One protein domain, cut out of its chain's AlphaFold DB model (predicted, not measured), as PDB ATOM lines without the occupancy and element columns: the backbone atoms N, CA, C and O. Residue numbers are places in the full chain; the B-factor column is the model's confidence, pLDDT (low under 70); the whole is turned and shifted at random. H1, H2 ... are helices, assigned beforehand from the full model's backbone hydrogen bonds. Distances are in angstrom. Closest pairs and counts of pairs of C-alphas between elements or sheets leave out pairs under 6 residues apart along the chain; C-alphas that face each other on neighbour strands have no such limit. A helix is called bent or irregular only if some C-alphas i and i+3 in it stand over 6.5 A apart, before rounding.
ATOM      1  N   MET A   2     169.636 135.429 194.927       84.25
ATOM      2  CA  MET A   2     170.384 136.397 194.090       84.25
ATOM      3  C   MET A   2     169.551 137.510 193.417       84.25
ATOM      4  O   MET A   2     170.005 138.641 193.334       84.25
ATOM      5  N   VAL A   3     168.332 137.220 192.940       86.94
ATOM      6  CA  VAL A   3     167.463 138.241 192.318       86.94
ATOM      7  C   VAL A   3     166.932 139.251 193.337       86.94
ATOM      8  O   VAL A   3     166.929 140.441 193.052       86.94
ATOM      9  N   THR A   4     166.495 138.797 194.517       88.81
ATOM     10  CA  THR A   4     165.995 139.688 195.576       88.81
ATOM     11  C   THR A   4     167.108 140.590 196.087       88.81
ATOM     12  O   THR A   4     166.908 141.794 196.218       88.81
ATOM     13  N   ASP A   5     168.296 140.021 196.263       89.44
ATOM     14  CA  ASP A   5     169.472 140.732 196.758       89.44
ATOM     15  C   ASP A   5     169.945 141.758 195.712       89.44
ATOM     16  O   ASP A   5     170.271 142.897 196.034       89.44
ATOM     17  N   ALA A   6     169.890 141.403 194.424       90.19
ATOM     18  CA  ALA A   6     170.202 142.323 193.335       90.19
ATOM     19  C   ALA A   6     169.179 143.461 193.212       90.19
ATOM     20  O   ALA A   6     169.578 144.603 192.987       90.19
ATOM     21  N   CYS A   7     167.880 143.184 193.376       89.94
ATOM     22  CA  CYS A   7     166.856 144.229 193.424       89.94
ATOM     23  C   CYS A   7     167.116 145.202 194.579       89.94
ATOM     24  O   CYS A   7     167.120 146.408 194.345       89.94
ATOM     25  N   PHE A   8     167.416 144.682 195.774       91.25
ATOM     26  CA  PHE A   8     167.781 145.496 196.933       91.25
ATOM     27  C   PHE A   8     168.985 146.397 196.637       91.25
ATOM     28  O   PHE A   8     168.919 147.599 196.864       91.25
ATOM     29  N   ILE A   9     170.063 145.853 196.062       91.31
ATOM     30  CA  ILE A   9     171.250 146.641 195.694       91.31
ATOM     31  C   ILE A   9     170.890 147.770 194.723       91.31
ATOM     32  O   ILE A   9     171.331 148.906 194.901       91.31
ATOM     33  N   LEU A  10     170.110 147.473 193.680       90.44
ATOM     34  CA  LEU A  10     169.733 148.466 192.672       90.44
ATOM     35  C   LEU A  10     168.848 149.574 193.257       90.44
ATOM     36  O   LEU A  10     169.052 150.744 192.932       90.44
ATOM     37  N   GLU A  11     167.898 149.223 194.120       89.31
ATOM     38  CA  GLU A  11     167.046 150.175 194.836       89.31
ATOM     39  C   GLU A  11     167.863 151.025 195.815       89.31
ATOM     40  O   GLU A  11     167.800 152.250 195.779       89.31
ATOM     41  N   PHE A  12     168.744 150.405 196.595       90.19
ATOM     42  CA  PHE A  12     169.628 151.103 197.523       90.19
ATOM     43  C   PHE A  12     170.542 152.119 196.817       90.19
ATOM     44  O   PHE A  12     170.701 153.257 197.261       90.19
ATOM     45  N   ILE A  13     171.107 151.751 195.662       89.81
ATOM     46  CA  ILE A  13     171.884 152.678 194.825       89.81
ATOM     47  C   ILE A  13     171.010 153.831 194.318       89.81
ATOM     48  O   ILE A  13     171.481 154.972 194.239       89.81
ATOM     49  N   HIS A  14     169.757 153.546 193.951       87.69
ATOM     50  CA  HIS A  14     168.814 154.569 193.514       87.69
ATOM     51  C   HIS A  14     168.583 155.608 194.613       87.69
ATOM     52  O   HIS A  14     168.700 156.801 194.327       87.69
ATOM     53  N   GLU A  15     168.337 155.161 195.843       86.62
ATOM     54  CA  GLU A  15     168.134 156.020 197.015       86.62
ATOM     55  C   GLU A  15     169.368 156.890 197.296       86.62
ATOM     56  O   GLU A  15     169.273 158.122 197.302       86.62
ATOM     57  N   ILE A  16     170.567 156.290 197.371       87.00
ATOM     58  CA  ILE A  16     171.824 157.052 197.525       87.00
ATOM     59  C   ILE A  16     171.954 158.115 196.426       87.00
ATOM     60  O   ILE A  16     172.360 159.250 196.687       87.00
ATOM     61  N   SER A  17     171.614 157.765 195.184       84.62
ATOM     62  CA  SER A  17     171.681 158.695 194.056       84.62
ATOM     63  C   SER A  17     170.642 159.818 194.131       84.62
ATOM     64  O   SER A  17     170.891 160.877 193.554       84.62
ATOM     65  N   ALA A  18     169.499 159.599 194.781       83.31
ATOM     66  CA  ALA A  18     168.458 160.604 194.991       83.31
ATOM     67  C   ALA A  18     168.816 161.602 196.110       83.31
ATOM     68  O   ALA A  18     168.139 162.615 196.270       83.31
ATOM     69  N   GLY A  19     169.911 161.359 196.842       75.56
ATOM     70  CA  GLY A  19     170.382 162.228 197.917       75.56
ATOM     71  C   GLY A  19     169.743 161.930 199.271       75.56
ATOM     72  O   GLY A  19     169.826 162.769 200.168       75.56
ATOM     73  N   SER A  20     169.128 160.753 199.441       73.56
ATOM     74  CA  SER A  20     168.648 160.303 200.745       73.56
ATOM     75  C   SER A  20     169.835 160.183 201.705       73.56
ATOM     76  O   SER A  20     170.795 159.452 201.436       73.56
ATOM     77  N   THR A  21     169.800 160.896 202.830       72.25
ATOM     78  CA  THR A  21     170.790 160.701 203.891       72.25
ATOM     79  C   THR A  21     170.563 159.330 204.509       72.25
ATOM     80  O   THR A  21     169.502 159.101 205.089       72.25
ATOM     81  N   LEU A  22     171.545 158.433 204.387       73.06
ATOM     82  CA  LEU A  22     171.488 157.136 205.057       73.06
ATOM     83  C   LEU A  22     171.448 157.362 206.578       73.06
ATOM     84  O   LEU A  22     172.306 158.090 207.096       73.06
ATOM     85  N   PRO A  23     170.482 156.761 207.295       74.69
ATOM     86  CA  PRO A  23     170.525 156.663 208.749       74.69
ATOM     87  C   PRO A  23     171.891 156.158 209.231       74.69
ATOM     88  O   PRO A  23     172.552 155.397 208.530       74.69
ATOM     89  N   LEU A  24     172.320 156.548 210.439       65.19
ATOM     90  CA  LEU A  24     173.605 156.108 211.018       65.19
ATOM     91  C   LEU A  24     173.761 154.577 211.003       65.19
ATOM     92  O   LEU A  24     174.820 154.064 210.663       65.19
ATOM     93  N   GLN A  25     172.671 153.858 211.281       68.00
ATOM     94  CA  GLN A  25     172.620 152.392 211.264       68.00
ATOM     95  C   GLN A  25     172.875 151.796 209.870       68.00
ATOM     96  O   GLN A  25     173.404 150.694 209.758       68.00
ATOM     97  N   ASP A  26     172.582 152.555 208.815       79.00
ATOM     98  CA  ASP A  26     172.654 152.104 207.426       79.00
ATOM     99  C   ASP A  26     173.990 152.472 206.758       79.00
ATOM    100  O   ASP A  26     174.237 152.108 205.607       79.00
ATOM    101  N   GLN A  27     174.891 153.166 207.466       80.62
ATOM    102  CA  GLN A  27     176.197 153.573 206.926       80.62
ATOM    103  C   GLN A  27     177.135 152.387 206.672       80.62
ATOM    104  O   GLN A  27     178.065 152.505 205.873       80.62
ATOM    105  N   TYR A  28     176.867 151.234 207.291       84.38
ATOM    106  CA  TYR A  28     177.606 149.990 207.065       84.38
ATOM    107  C   TYR A  28     177.174 149.253 205.792       84.38
ATOM    108  O   TYR A  28     178.000 148.579 205.175       84.38
ATOM    109  N   ILE A  29     175.929 149.446 205.336       88.00
ATOM    110  CA  ILE A  29     175.356 148.721 204.190       88.00
ATOM    111  C   ILE A  29     176.247 148.835 202.941       88.00
ATOM    112  O   ILE A  29     176.554 147.809 202.336       88.00
ATOM    113  N   PRO A  30     176.752 150.024 202.544       88.62
ATOM    114  CA  PRO A  30     177.640 150.142 201.389       88.62
ATOM    115  C   PRO A  30     178.920 149.306 201.483       88.62
ATOM    116  O   PRO A  30     179.413 148.848 200.454       88.62
ATOM    117  N   TYR A  31     179.467 149.120 202.687       86.69
ATOM    118  CA  TYR A  31     180.658 148.298 202.902       86.69
ATOM    119  C   TYR A  31     180.309 146.824 202.780       86.69
ATOM    120  O   TYR A  31     180.976 146.113 202.029       86.69
ATOM    121  N   ASP A  32     179.218 146.404 203.419       87.88
ATOM    122  CA  ASP A  32     178.735 145.026 203.381       87.88
ATOM    123  C   ASP A  32     178.412 144.578 201.954       87.88
ATOM    124  O   ASP A  32     178.799 143.480 201.556       87.88
ATOM    125  N   LEU A  33     177.802 145.445 201.140       89.12
ATOM    126  CA  LEU A  33     177.499 145.167 199.729       89.12
ATOM    127  C   LEU A  33     178.745 144.937 198.859       89.12
ATOM    128  O   LEU A  33     178.652 144.363 197.773       89.12
ATOM    129  N   VAL A  34     179.911 145.410 199.300       86.75
ATOM    130  CA  VAL A  34     181.179 145.291 198.571       86.75
ATOM    131  C   VAL A  34     182.065 144.181 199.160       86.75
ATOM    132  O   VAL A  34     183.068 143.817 198.545       86.75
ATOM    133  N   LEU A  35     181.700 143.563 200.288       84.38
ATOM    134  CA  LEU A  35     182.434 142.420 200.841       84.38
ATOM    135  C   LEU A  35     182.377 141.201 199.912       84.38
ATOM    136  O   LEU A  35     181.422 140.997 199.165       84.38
ATOM    137  N   LEU A  36     183.423 140.370 199.951       73.25
ATOM    138  CA  LEU A  36     183.528 139.158 199.122       73.25
ATOM    139  C   LEU A  36     182.384 138.164 199.366       73.25
ATOM    140  O   LEU A  36     181.988 137.452 198.450       73.25
ATOM    141  N   GLU A  37     181.843 138.143 200.579       74.50
ATOM    142  CA  GLU A  37     180.790 137.214 200.996       74.50
ATOM    143  C   GLU A  37     179.414 137.570 200.411       74.50
ATOM    144  O   GLU A  37     178.589 136.684 200.210       74.50
ATOM    145  N   ASN A  38     179.196 138.840 200.049       74.94
ATOM    146  CA  ASN A  38     177.916 139.352 199.545       74.94
ATOM    147  C   ASN A  38     177.912 139.572 198.021       74.94
ATOM    148  O   ASN A  38     177.116 140.349 197.493       74.94
ATOM    149  N   GLN A  39     178.821 138.922 197.286       81.69
ATOM    150  CA  GLN A  39     178.965 139.189 195.857       81.69
ATOM    151  C   GLN A  39     177.870 138.534 195.028       81.69
ATOM    152  O   GLN A  39     177.743 137.313 194.949       81.69
ATOM    153  N   ILE A  40     177.148 139.383 194.307       87.50
ATOM    154  CA  ILE A  40     176.268 138.971 193.224       87.50
ATOM    155  C   ILE A  40     177.044 139.076 191.909       87.50
ATOM    156  O   ILE A  40     177.681 140.110 191.663       87.50
ATOM    157  N   PRO A  41     176.963 138.061 191.030       89.12
ATOM    158  CA  PRO A  41     177.550 138.158 189.706       89.12
ATOM    159  C   PRO A  41     177.050 139.396 188.955       89.12
ATOM    160  O   PRO A  41     175.844 139.648 188.866       89.12
ATOM    161  N   PHE A  42     177.964 140.160 188.363       88.75
ATOM    162  CA  PHE A  42     177.653 141.441 187.724       88.75
ATOM    163  C   PHE A  42     176.641 141.299 186.578       88.75
ATOM    164  O   PHE A  42     175.834 142.196 186.341       88.75
ATOM    165  N   PHE A  43     176.625 140.149 185.894       87.75
ATOM    166  CA  PHE A  43     175.654 139.871 184.835       87.75
ATOM    167  C   PHE A  43     174.205 139.822 185.352       87.75
ATOM    168  O   PHE A  43     173.295 140.208 184.621       87.75
ATOM    169  N   VAL A  44     173.980 139.394 186.602       90.19
ATOM    170  CA  VAL A  44     172.645 139.373 187.225       90.19
ATOM    171  C   VAL A  44     172.175 140.803 187.473       90.19
ATOM    172  O   VAL A  44     171.059 141.159 187.094       90.19
ATOM    173  N   LEU A  45     173.053 141.644 188.033       90.38
ATOM    174  CA  LEU A  45     172.791 143.073 188.226       90.38
ATOM    175  C   LEU A  45     172.505 143.768 186.893       90.38
ATOM    176  O   LEU A  45     171.556 144.542 186.798       90.38
ATOM    177  N   LYS A  46     173.282 143.457 185.849       88.81
ATOM    178  CA  LYS A  46     173.086 143.987 184.494       88.81
ATOM    179  C   LYS A  46     171.737 143.587 183.911       88.81
ATOM    180  O   LYS A  46     170.995 144.466 183.484       88.81
ATOM    181  N   GLY A  47     171.397 142.298 183.950       88.88
ATOM    182  CA  GLY A  47     170.119 141.809 183.437       88.88
ATOM    183  C   GLY A  47     168.927 142.469 184.134       88.88
ATOM    184  O   GLY A  47     168.015 142.953 183.471       88.88
ATOM    185  N   LEU A  48     168.957 142.574 185.465       90.19
ATOM    186  CA  LEU A  48     167.878 143.216 186.223       90.19
ATOM    187  C   LEU A  48     167.817 144.728 185.995       90.19
ATOM    188  O   LEU A  48     166.727 145.268 185.822       90.19
ATOM    189  N   TYR A  49     168.961 145.408 185.927       88.50
ATOM    190  CA  TYR A  49     169.018 146.834 185.612       88.50
ATOM    191  C   TYR A  49     168.409 147.139 184.236       88.50
ATOM    192  O   TYR A  49     167.599 148.057 184.111       88.50
ATOM    193  N   GLU A  50     168.743 146.343 183.220       86.25
ATOM    194  CA  GLU A  50     168.211 146.477 181.859       86.25
ATOM    195  C   GLU A  50     166.716 146.110 181.776       86.25
ATOM    196  O   GLU A  50     165.958 146.733 181.029       86.25
ATOM    197  N   CYS A  51     166.254 145.133 182.560       82.88
ATOM    198  CA  CYS A  51     164.842 144.743 182.588       82.88
ATOM    199  C   CYS A  51     163.949 145.726 183.353       82.88
ATOM    200  O   CYS A  51     162.810 145.944 182.934       82.88
ATOM    201  N   VAL A  52     164.442 146.277 184.463       77.81
ATOM    202  CA  VAL A  52     163.670 147.104 185.397       77.81
ATOM    203  C   VAL A  52     163.974 148.576 185.144       77.81
ATOM    204  O   VAL A  52     163.149 149.288 184.585       77.81
ATOM    205  N   ILE A  53     165.173 149.041 185.486       69.69
ATOM    206  CA  ILE A  53     165.487 150.475 185.573       69.69
ATOM    207  C   ILE A  53     165.634 151.142 184.202       69.69
ATOM    208  O   ILE A  53     165.164 152.268 184.021       69.69
ATOM    209  N   TYR A  54     166.213 150.454 183.216       63.84
ATOM    210  CA  TYR A  54     166.351 150.997 181.861       63.84
ATOM    211  C   TYR A  54     164.983 151.278 181.215       63.84
ATOM    212  O   TYR A  54     164.818 152.261 180.493       63.84
ATOM    213  N   LYS A  55     163.957 150.476 181.540       61.28
ATOM    214  CA  LYS A  55     162.579 150.693 181.068       61.28
ATOM    215  C   LYS A  55     161.863 151.858 181.760       61.28
ATOM    216  O   LYS A  55     160.902 152.374 181.199       61.28
ATOM    217  N   PHE A  56     162.344 152.309 182.922       59.59
ATOM    218  CA  PHE A  56     161.793 153.449 183.669       59.59
ATOM    219  C   PHE A  56     162.494 154.789 183.367       59.59
ATOM    220  O   PHE A  56     162.295 155.766 184.084       59.59
ATOM    221  N   GLY A  57     163.284 154.872 182.287       62.25
ATOM    222  CA  GLY A  57     163.747 156.148 181.721       62.25
ATOM    223  C   GLY A  57     165.149 156.611 182.132       62.25
ATOM    224  O   GLY A  57     165.559 157.700 181.732       62.25
ATOM    225  N   LYS A  58     165.923 155.807 182.877       64.69
ATOM    226  CA  LYS A  58     167.358 156.074 183.097       64.69
ATOM    227  C   LYS A  58     168.180 155.457 181.958       64.69
ATOM    228  O   LYS A  58     168.242 154.241 181.824       64.69
ATOM    229  N   THR A  59     168.837 156.296 181.155       68.56
ATOM    230  CA  THR A  59     169.627 155.885 179.973       68.56
ATOM    231  C   THR A  59     171.114 155.651 180.255       68.56
ATOM    232  O   THR A  59     171.869 155.330 179.339       68.56
ATOM    233  N   GLN A  60     171.563 155.800 181.505       80.06
ATOM    234  CA  GLN A  60     172.980 155.654 181.840       80.06
ATOM    235  C   GLN A  60     173.409 154.175 181.954       80.06
ATOM    236  O   GLN A  60     172.611 153.337 182.389       80.06
ATOM    237  N   PRO A  61     174.667 153.833 181.617       82.69
ATOM    238  CA  PRO A  61     175.230 152.501 181.838       82.69
ATOM    239  C   PRO A  61     175.180 152.071 183.314       82.69
ATOM    240  O   PRO A  61     175.360 152.895 184.210       82.69
ATOM    241  N   LEU A  62     175.037 150.763 183.580       85.19
ATOM    242  CA  LEU A  62     174.971 150.213 184.947       85.19
ATOM    243  C   LEU A  62     176.132 150.679 185.841       85.19
ATOM    244  O   LEU A  62     175.955 150.960 187.018       85.19
ATOM    245  N   ALA A  63     177.338 150.780 185.306       81.06
ATOM    246  CA  ALA A  63     178.481 151.187 186.110       81.06
ATOM    247  C   ALA A  63     178.512 152.685 186.446       81.06
ATOM    248  O   ALA A  63     179.051 153.061 187.486       81.06
ATOM    249  N   GLU A  64     177.907 153.538 185.613       83.81
ATOM    250  CA  GLU A  64     177.634 154.926 185.998       83.81
ATOM    251  C   GLU A  64     176.553 154.963 187.080       83.81
ATOM    252  O   GLU A  64     176.685 155.699 188.056       83.81
ATOM    253  N   PHE A  65     175.546 154.092 186.967       87.25
ATOM    254  CA  PHE A  65     174.516 153.932 187.986       87.25
ATOM    255  C   PHE A  65     175.082 153.468 189.338       87.25
ATOM    256  O   PHE A  65     174.712 154.043 190.350       87.25
ATOM    257  N   ILE A  66     176.022 152.516 189.376       89.50
ATOM    258  CA  ILE A  66     176.662 152.002 190.608       89.50
ATOM    259  C   ILE A  66     177.653 153.012 191.228       89.50
ATOM    260  O   ILE A  66     178.042 152.889 192.389       89.50
ATOM    261  N   GLN A  67     178.064 154.050 190.497       88.81
ATOM    262  CA  GLN A  67     179.090 154.997 190.942       88.81
ATOM    263  C   GLN A  67     178.854 155.634 192.333       88.81
ATOM    264  O   GLN A  67     179.841 155.803 193.059       88.81
ATOM    265  N   PRO A  68     177.623 156.006 192.743       89.25
ATOM    266  CA  PRO A  68     177.367 156.532 194.083       89.25
ATOM    267  C   PRO A  68     177.770 155.546 195.187       89.25
ATOM    268  O   PRO A  68     178.455 155.948 196.127       89.25
ATOM    269  N   LEU A  69     177.460 154.256 195.017       90.81
ATOM    270  CA  LEU A  69     177.865 153.196 195.945       90.81
ATOM    271  C   LEU A  69     179.392 153.086 196.032       90.81
ATOM    272  O   LEU A  69     179.941 153.070 197.129       90.81
ATOM    273  N   LEU A  70     180.097 153.101 194.894       90.38
ATOM    274  CA  LEU A  70     181.567 153.030 194.887       90.38
ATOM    275  C   LEU A  70     182.208 154.231 195.586       90.38
ATOM    276  O   LEU A  70     183.216 154.089 196.274       90.38
ATOM    277  N   LYS A  71     181.644 155.431 195.401       88.81
ATOM    278  CA  LYS A  71     182.116 156.641 196.087       88.81
ATOM    279  C   LYS A  71     181.925 156.534 197.596       88.81
ATOM    280  O   LYS A  71     182.796 157.009 198.323       88.81
ATOM    281  N   TYR A  72     180.825 155.929 198.039       87.44
ATOM    282  CA  TYR A  72     180.541 155.708 199.454       87.44
ATOM    283  C   TYR A  72     181.504 154.678 200.057       87.44
ATOM    284  O   TYR A  72     182.187 154.964 201.037       87.44
ATOM    285  N   ALA A  73     181.661 153.532 199.396       88.75
ATOM    286  CA  ALA A  73     182.568 152.458 199.799       88.75
ATOM    287  C   ALA A  73     184.060 152.775 199.553       88.75
ATOM    288  O   ALA A  73     184.922 151.911 199.708       88.75
ATOM    289  N   ASN A  74     184.402 154.001 199.142       88.75
ATOM    290  CA  ASN A  74     185.772 154.347 198.797       88.75
ATOM    291  C   ASN A  74     186.682 154.377 200.037       88.75
ATOM    292  O   ASN A  74     186.633 155.310 200.841       88.75
ATOM    293  N   LEU A  75     187.588 153.406 200.112       88.31
ATOM    294  CA  LEU A  75     188.509 153.210 201.231       88.31
ATOM    295  C   LEU A  75     189.654 154.223 201.283       88.31
ATOM    296  O   LEU A  75     190.263 154.403 202.331       88.31
ATOM    297  N   PHE A  76     189.987 154.890 200.177       88.44
ATOM    298  CA  PHE A  76     191.134 155.798 200.136       88.44
ATOM    299  C   PHE A  76     190.707 157.262 200.173       88.44
ATOM    300  O   PHE A  76     189.695 157.665 199.598       88.44
ATOM    301  N   LYS A  77     191.542 158.117 200.777       87.00
ATOM    302  CA  LYS A  77     191.310 159.572 200.815       87.00
ATOM    303  C   LYS A  77     191.164 160.180 199.420       87.00
ATOM    304  O   LYS A  77     190.466 161.185 199.253       87.00
ATOM    305  N   ARG A  78     191.818 159.576 198.429       84.81
ATOM    306  CA  ARG A  78     191.780 159.997 197.032       84.81
ATOM    307  C   ARG A  78     190.425 159.683 196.399       84.81
ATOM    308  O   ARG A  78     189.868 158.614 196.607       84.81
ATOM    309  N   LYS A  79     189.936 160.600 195.561       84.50
ATOM    310  CA  LYS A  79     188.726 160.382 194.761       84.50
ATOM    311  C   LYS A  79     188.944 159.262 193.738       84.50
ATOM    312  O   LYS A  79     189.965 159.250 193.043       84.50
ATOM    313  N   LEU A  80     187.954 158.383 193.616       84.06
ATOM    314  CA  LEU A  80     187.865 157.409 192.534       84.06
ATOM    315  C   LEU A  80     187.770 158.128 191.186       84.06
ATOM    316  O   LEU A  80     187.009 159.089 191.038       84.06
ATOM    317  N   LYS A  81     188.534 157.658 190.199       75.75
ATOM    318  CA  LYS A  81     188.300 158.037 188.803       75.75
ATOM    319  C   LYS A  81     187.189 157.146 188.265       75.75
ATOM    320  O   LYS A  81     187.207 155.944 188.497       75.75
ATOM    321  N   VAL A  82     186.240 157.742 187.553       66.94
ATOM    322  CA  VAL A  82     185.159 157.003 186.891       66.94
ATOM    323  C   VAL A  82     185.777 156.018 185.901       66.94
ATOM    324  O   VAL A  82     186.567 156.426 185.045       66.94
ATOM    325  N   CYS A  83     185.460 154.732 186.041       64.31
ATOM    326  CA  CYS A  83     185.826 153.726 185.052       64.31
ATOM    327  C   CYS A  83     185.095 154.018 183.734       64.31
ATOM    328  O   CYS A  83     183.909 154.330 183.729       64.31
ATOM    329  N   GLY A  84     185.829 153.992 182.618       61.28
ATOM    330  CA  GLY A  84     185.263 154.209 181.287       61.28
ATOM    331  C   GLY A  84     184.528 152.975 180.761       61.28
ATOM    332  O   GLY A  84     184.730 151.862 181.247       61.28
ATOM    333  N   SER A  85     183.719 153.175 179.721       56.97
ATOM    334  CA  SER A  85     182.751 152.189 179.228       56.97
ATOM    335  C   SER A  85     183.327 150.880 178.686       56.97
ATOM    336  O   SER A  85     182.627 149.874 178.620       56.97
ATOM    337  N   SER A  86     184.612 150.862 178.331       55.06
ATOM    338  CA  SER A  86     185.301 149.686 177.790       55.06
ATOM    339  C   SER A  86     185.663 148.630 178.841       55.06
ATOM    340  O   SER A  86     186.106 147.546 178.477       55.06
ATOM    341  N   LEU A  87     185.497 148.925 180.135       58.56
ATOM    342  CA  LEU A  87     185.897 148.041 181.238       58.56
ATOM    343  C   LEU A  87     184.816 147.017 181.628       58.56
ATOM    344  O   LEU A  87     185.059 146.163 182.470       58.56
ATOM    345  N   TYR A  88     183.629 147.088 181.019       59.56
ATOM    346  CA  TYR A  88     182.450 146.317 181.441       59.56
ATOM    347  C   TYR A  88     182.324 144.927 180.812       59.56
ATOM    348  O   TYR A  88     181.386 144.205 181.140       59.56
ATOM    349  N   ALA A  89     183.230 144.549 179.907       58.31
ATOM    350  CA  ALA A  89     183.151 143.267 179.211       58.31
ATOM    351  C   ALA A  89     183.498 142.064 180.112       58.31
ATOM    352  O   ALA A  89     182.953 140.990 179.890       58.31
ATOM    353  N   ASN A  90     184.338 142.259 181.141       65.19
ATOM    354  CA  ASN A  90     184.895 141.187 181.981       65.19
ATOM    355  C   ASN A  90     184.764 141.483 183.488       65.19
ATOM    356  O   ASN A  90     185.715 141.294 184.242       65.19
ATOM    357  N   LEU A  91     183.631 142.033 183.935       78.69
ATOM    358  CA  LEU A  91     183.413 142.271 185.365       78.69
ATOM    359  C   LEU A  91     182.664 141.111 186.005       78.69
ATOM    360  O   LEU A  91     181.544 140.800 185.603       78.69
ATOM    361  N   ASP A  92     183.258 140.547 187.052       85.56
ATOM    362  CA  ASP A  92     182.667 139.429 187.783       85.56
ATOM    363  C   ASP A  92     181.637 139.896 188.819       85.56
ATOM    364  O   ASP A  92     180.575 139.292 188.937       85.56
ATOM    365  N   HIS A  93     181.904 140.987 189.552       89.44
ATOM    366  CA  HIS A  93     181.051 141.497 190.641       89.44
ATOM    367  C   HIS A  93     181.411 142.952 191.042       89.44
ATOM    368  O   HIS A  93     182.361 143.536 190.511       89.44
ATOM    369  N   ILE A  94     180.670 143.562 191.984       89.75
ATOM    370  CA  ILE A  94     180.824 144.986 192.376       89.75
ATOM    371  C   ILE A  94     182.215 145.280 192.952       89.75
ATOM    372  O   ILE A  94     182.833 146.280 192.585       89.75
ATOM    373  N   LEU A  95     182.750 144.412 193.816       90.06
ATOM    374  CA  LEU A  95     184.121 144.583 194.317       90.06
ATOM    375  C   LEU A  95     185.168 144.495 193.204       90.06
ATOM    376  O   LEU A  95     186.147 145.234 193.251       90.06
ATOM    377  N   GLY A  96     184.956 143.661 192.182       87.44
ATOM    378  CA  GLY A  96     185.816 143.626 190.999       87.44
ATOM    379  C   GLY A  96     185.840 144.981 190.287       87.44
ATOM    380  O   GLY A  96     186.914 145.499 189.974       87.44
ATOM    381  N   LEU A  97     184.671 145.615 190.137       87.19
ATOM    382  CA  LEU A  97     184.551 146.974 189.601       87.19
ATOM    383  C   LEU A  97     185.265 148.010 190.486       87.19
ATOM    384  O   LEU A  97     186.009 148.845 189.965       87.19
ATOM    385  N   LEU A  98     185.091 147.957 191.812       88.38
ATOM    386  CA  LEU A  98     185.786 148.860 192.738       88.38
ATOM    387  C   LEU A  98     187.309 148.684 192.660       88.38
ATOM    388  O   LEU A  98     188.047 149.665 192.576       88.38
ATOM    389  N   HIS A  99     187.783 147.439 192.635       86.81
ATOM    390  CA  HIS A  99     189.199 147.116 192.517       86.81
ATOM    391  C   HIS A  99     189.791 147.662 191.213       86.81
ATOM    392  O   HIS A  99     190.850 148.290 191.232       86.81
ATOM    393  N   HIS A 100     189.077 147.537 190.093       84.62
ATOM    394  CA  HIS A 100     189.463 148.164 188.827       84.62
ATOM    395  C   HIS A 100     189.568 149.693 188.919       84.62
ATOM    396  O   HIS A 100     190.485 150.279 188.342       84.62
ATOM    397  N   CYS A 101     188.701 150.353 189.695       85.50
ATOM    398  CA  CYS A 101     188.793 151.801 189.927       85.50
ATOM    399  C   CYS A 101     190.079 152.206 190.679       85.50
ATOM    400  O   CYS A 101     190.494 153.371 190.619       85.50
ATOM    401  N   TYR A 102     190.710 151.269 191.391       86.50
ATOM    402  CA  TYR A 102     191.951 151.481 192.135       86.50
ATOM    403  C   TYR A 102     193.225 151.141 191.363       86.50
ATOM    404  O   TYR A 102     194.304 151.636 191.721       86.50
ATOM    405  N   GLN A 103     193.113 150.316 190.327       79.88
ATOM    406  CA  GLN A 103     194.249 149.854 189.542       79.88
ATOM    407  C   GLN A 103     194.893 150.973 188.711       79.88
ATOM    408  O   GLN A 103     194.286 151.986 188.348       79.88
TER     409      GLN A 103
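This is residues 2 to 103 of the 172 residues of an uncharacterized protein of Helianthus annuus (UniProt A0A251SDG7). Look for a rounded cluster of helices set crosswise: H4 runs through the middle, the longest helix, H1, crosses it on one side, and H6 crosses it on the other. H3 crosses H1 toward its beginning, while H2 and H5 lie at opposite ends of the cluster. The printed part has 102 residues with six named helices, H1 to H6 in chain order, and no named strand; the class is all helix. It is compact, with a radius of gyration of the C-alphas of 12.9 A and spans of 34 by 31 by 25 A.

Begin with H1, residues 2 to 18. It touches H3, residues 42 to 51, closest at the C-alphas of Ala 6 and Leu 45, 5.8 A apart; they run the same way at a steep tilt of 70.0 degrees, only just short of about perpendicular. With residues 13 to 17 alone, H1 touches H4, residues 62 to 72; their closest C-alphas, of Ser 17 and Pro 68, are 6.1 A apart. H4 is close to but not clearly touching H6, residues 94 to 102, closest at the C-alphas of Leu 70 and Leu 98, 6.3 A apart, and their lines are about perpendicular at 73 degrees. H2, residues 24 to 32, is close to but not clearly touching H4, closest at the C-alphas of Pro 30 and Leu 69, 6.2 A apart. H5, residues 85 to 90, and H6 are near each other, with 6 pairs of C-alphas within 10 A. H1 is apart from H5 and H6. In the backbones of H1, H3 and H6, every O i to N i+4 pair is within hydrogen-bond range; H4 has 5 of 7, H2 1 of 5 beside 4 of 6 O i to N i+3 pairs, and H5 0 of 2 beside 0 of 3.

Find C-alpha 2 at (170.384, 136.397, 194.090); from there H1 runs 24.3 A to C-alpha 18 at (168.458, 160.604, 194.991). H4 runs 16.5 A from C-alpha 62 to C-alpha 72; it is irregular, with C-alphas 65 and 68 7.2 A apart. H2 and H5 are irregular too, but only just: C-alphas 25 and 28 are 6.9 A apart, and C-alphas 87 and 90 are 7.0 A apart. H6 ends at C-alpha 102, (191.951, 151.481, 192.135).

The two C-alphas farthest apart, those of Lys 55 and Lys 77, are 36.0 A apart. Residues 73 to 84 make the long link from H4 to H5. The printed part has no cut. Its mean pLDDT is 81.5; look for values under 70 at residues 24 to 25, 53 to 59 and 82 to 90.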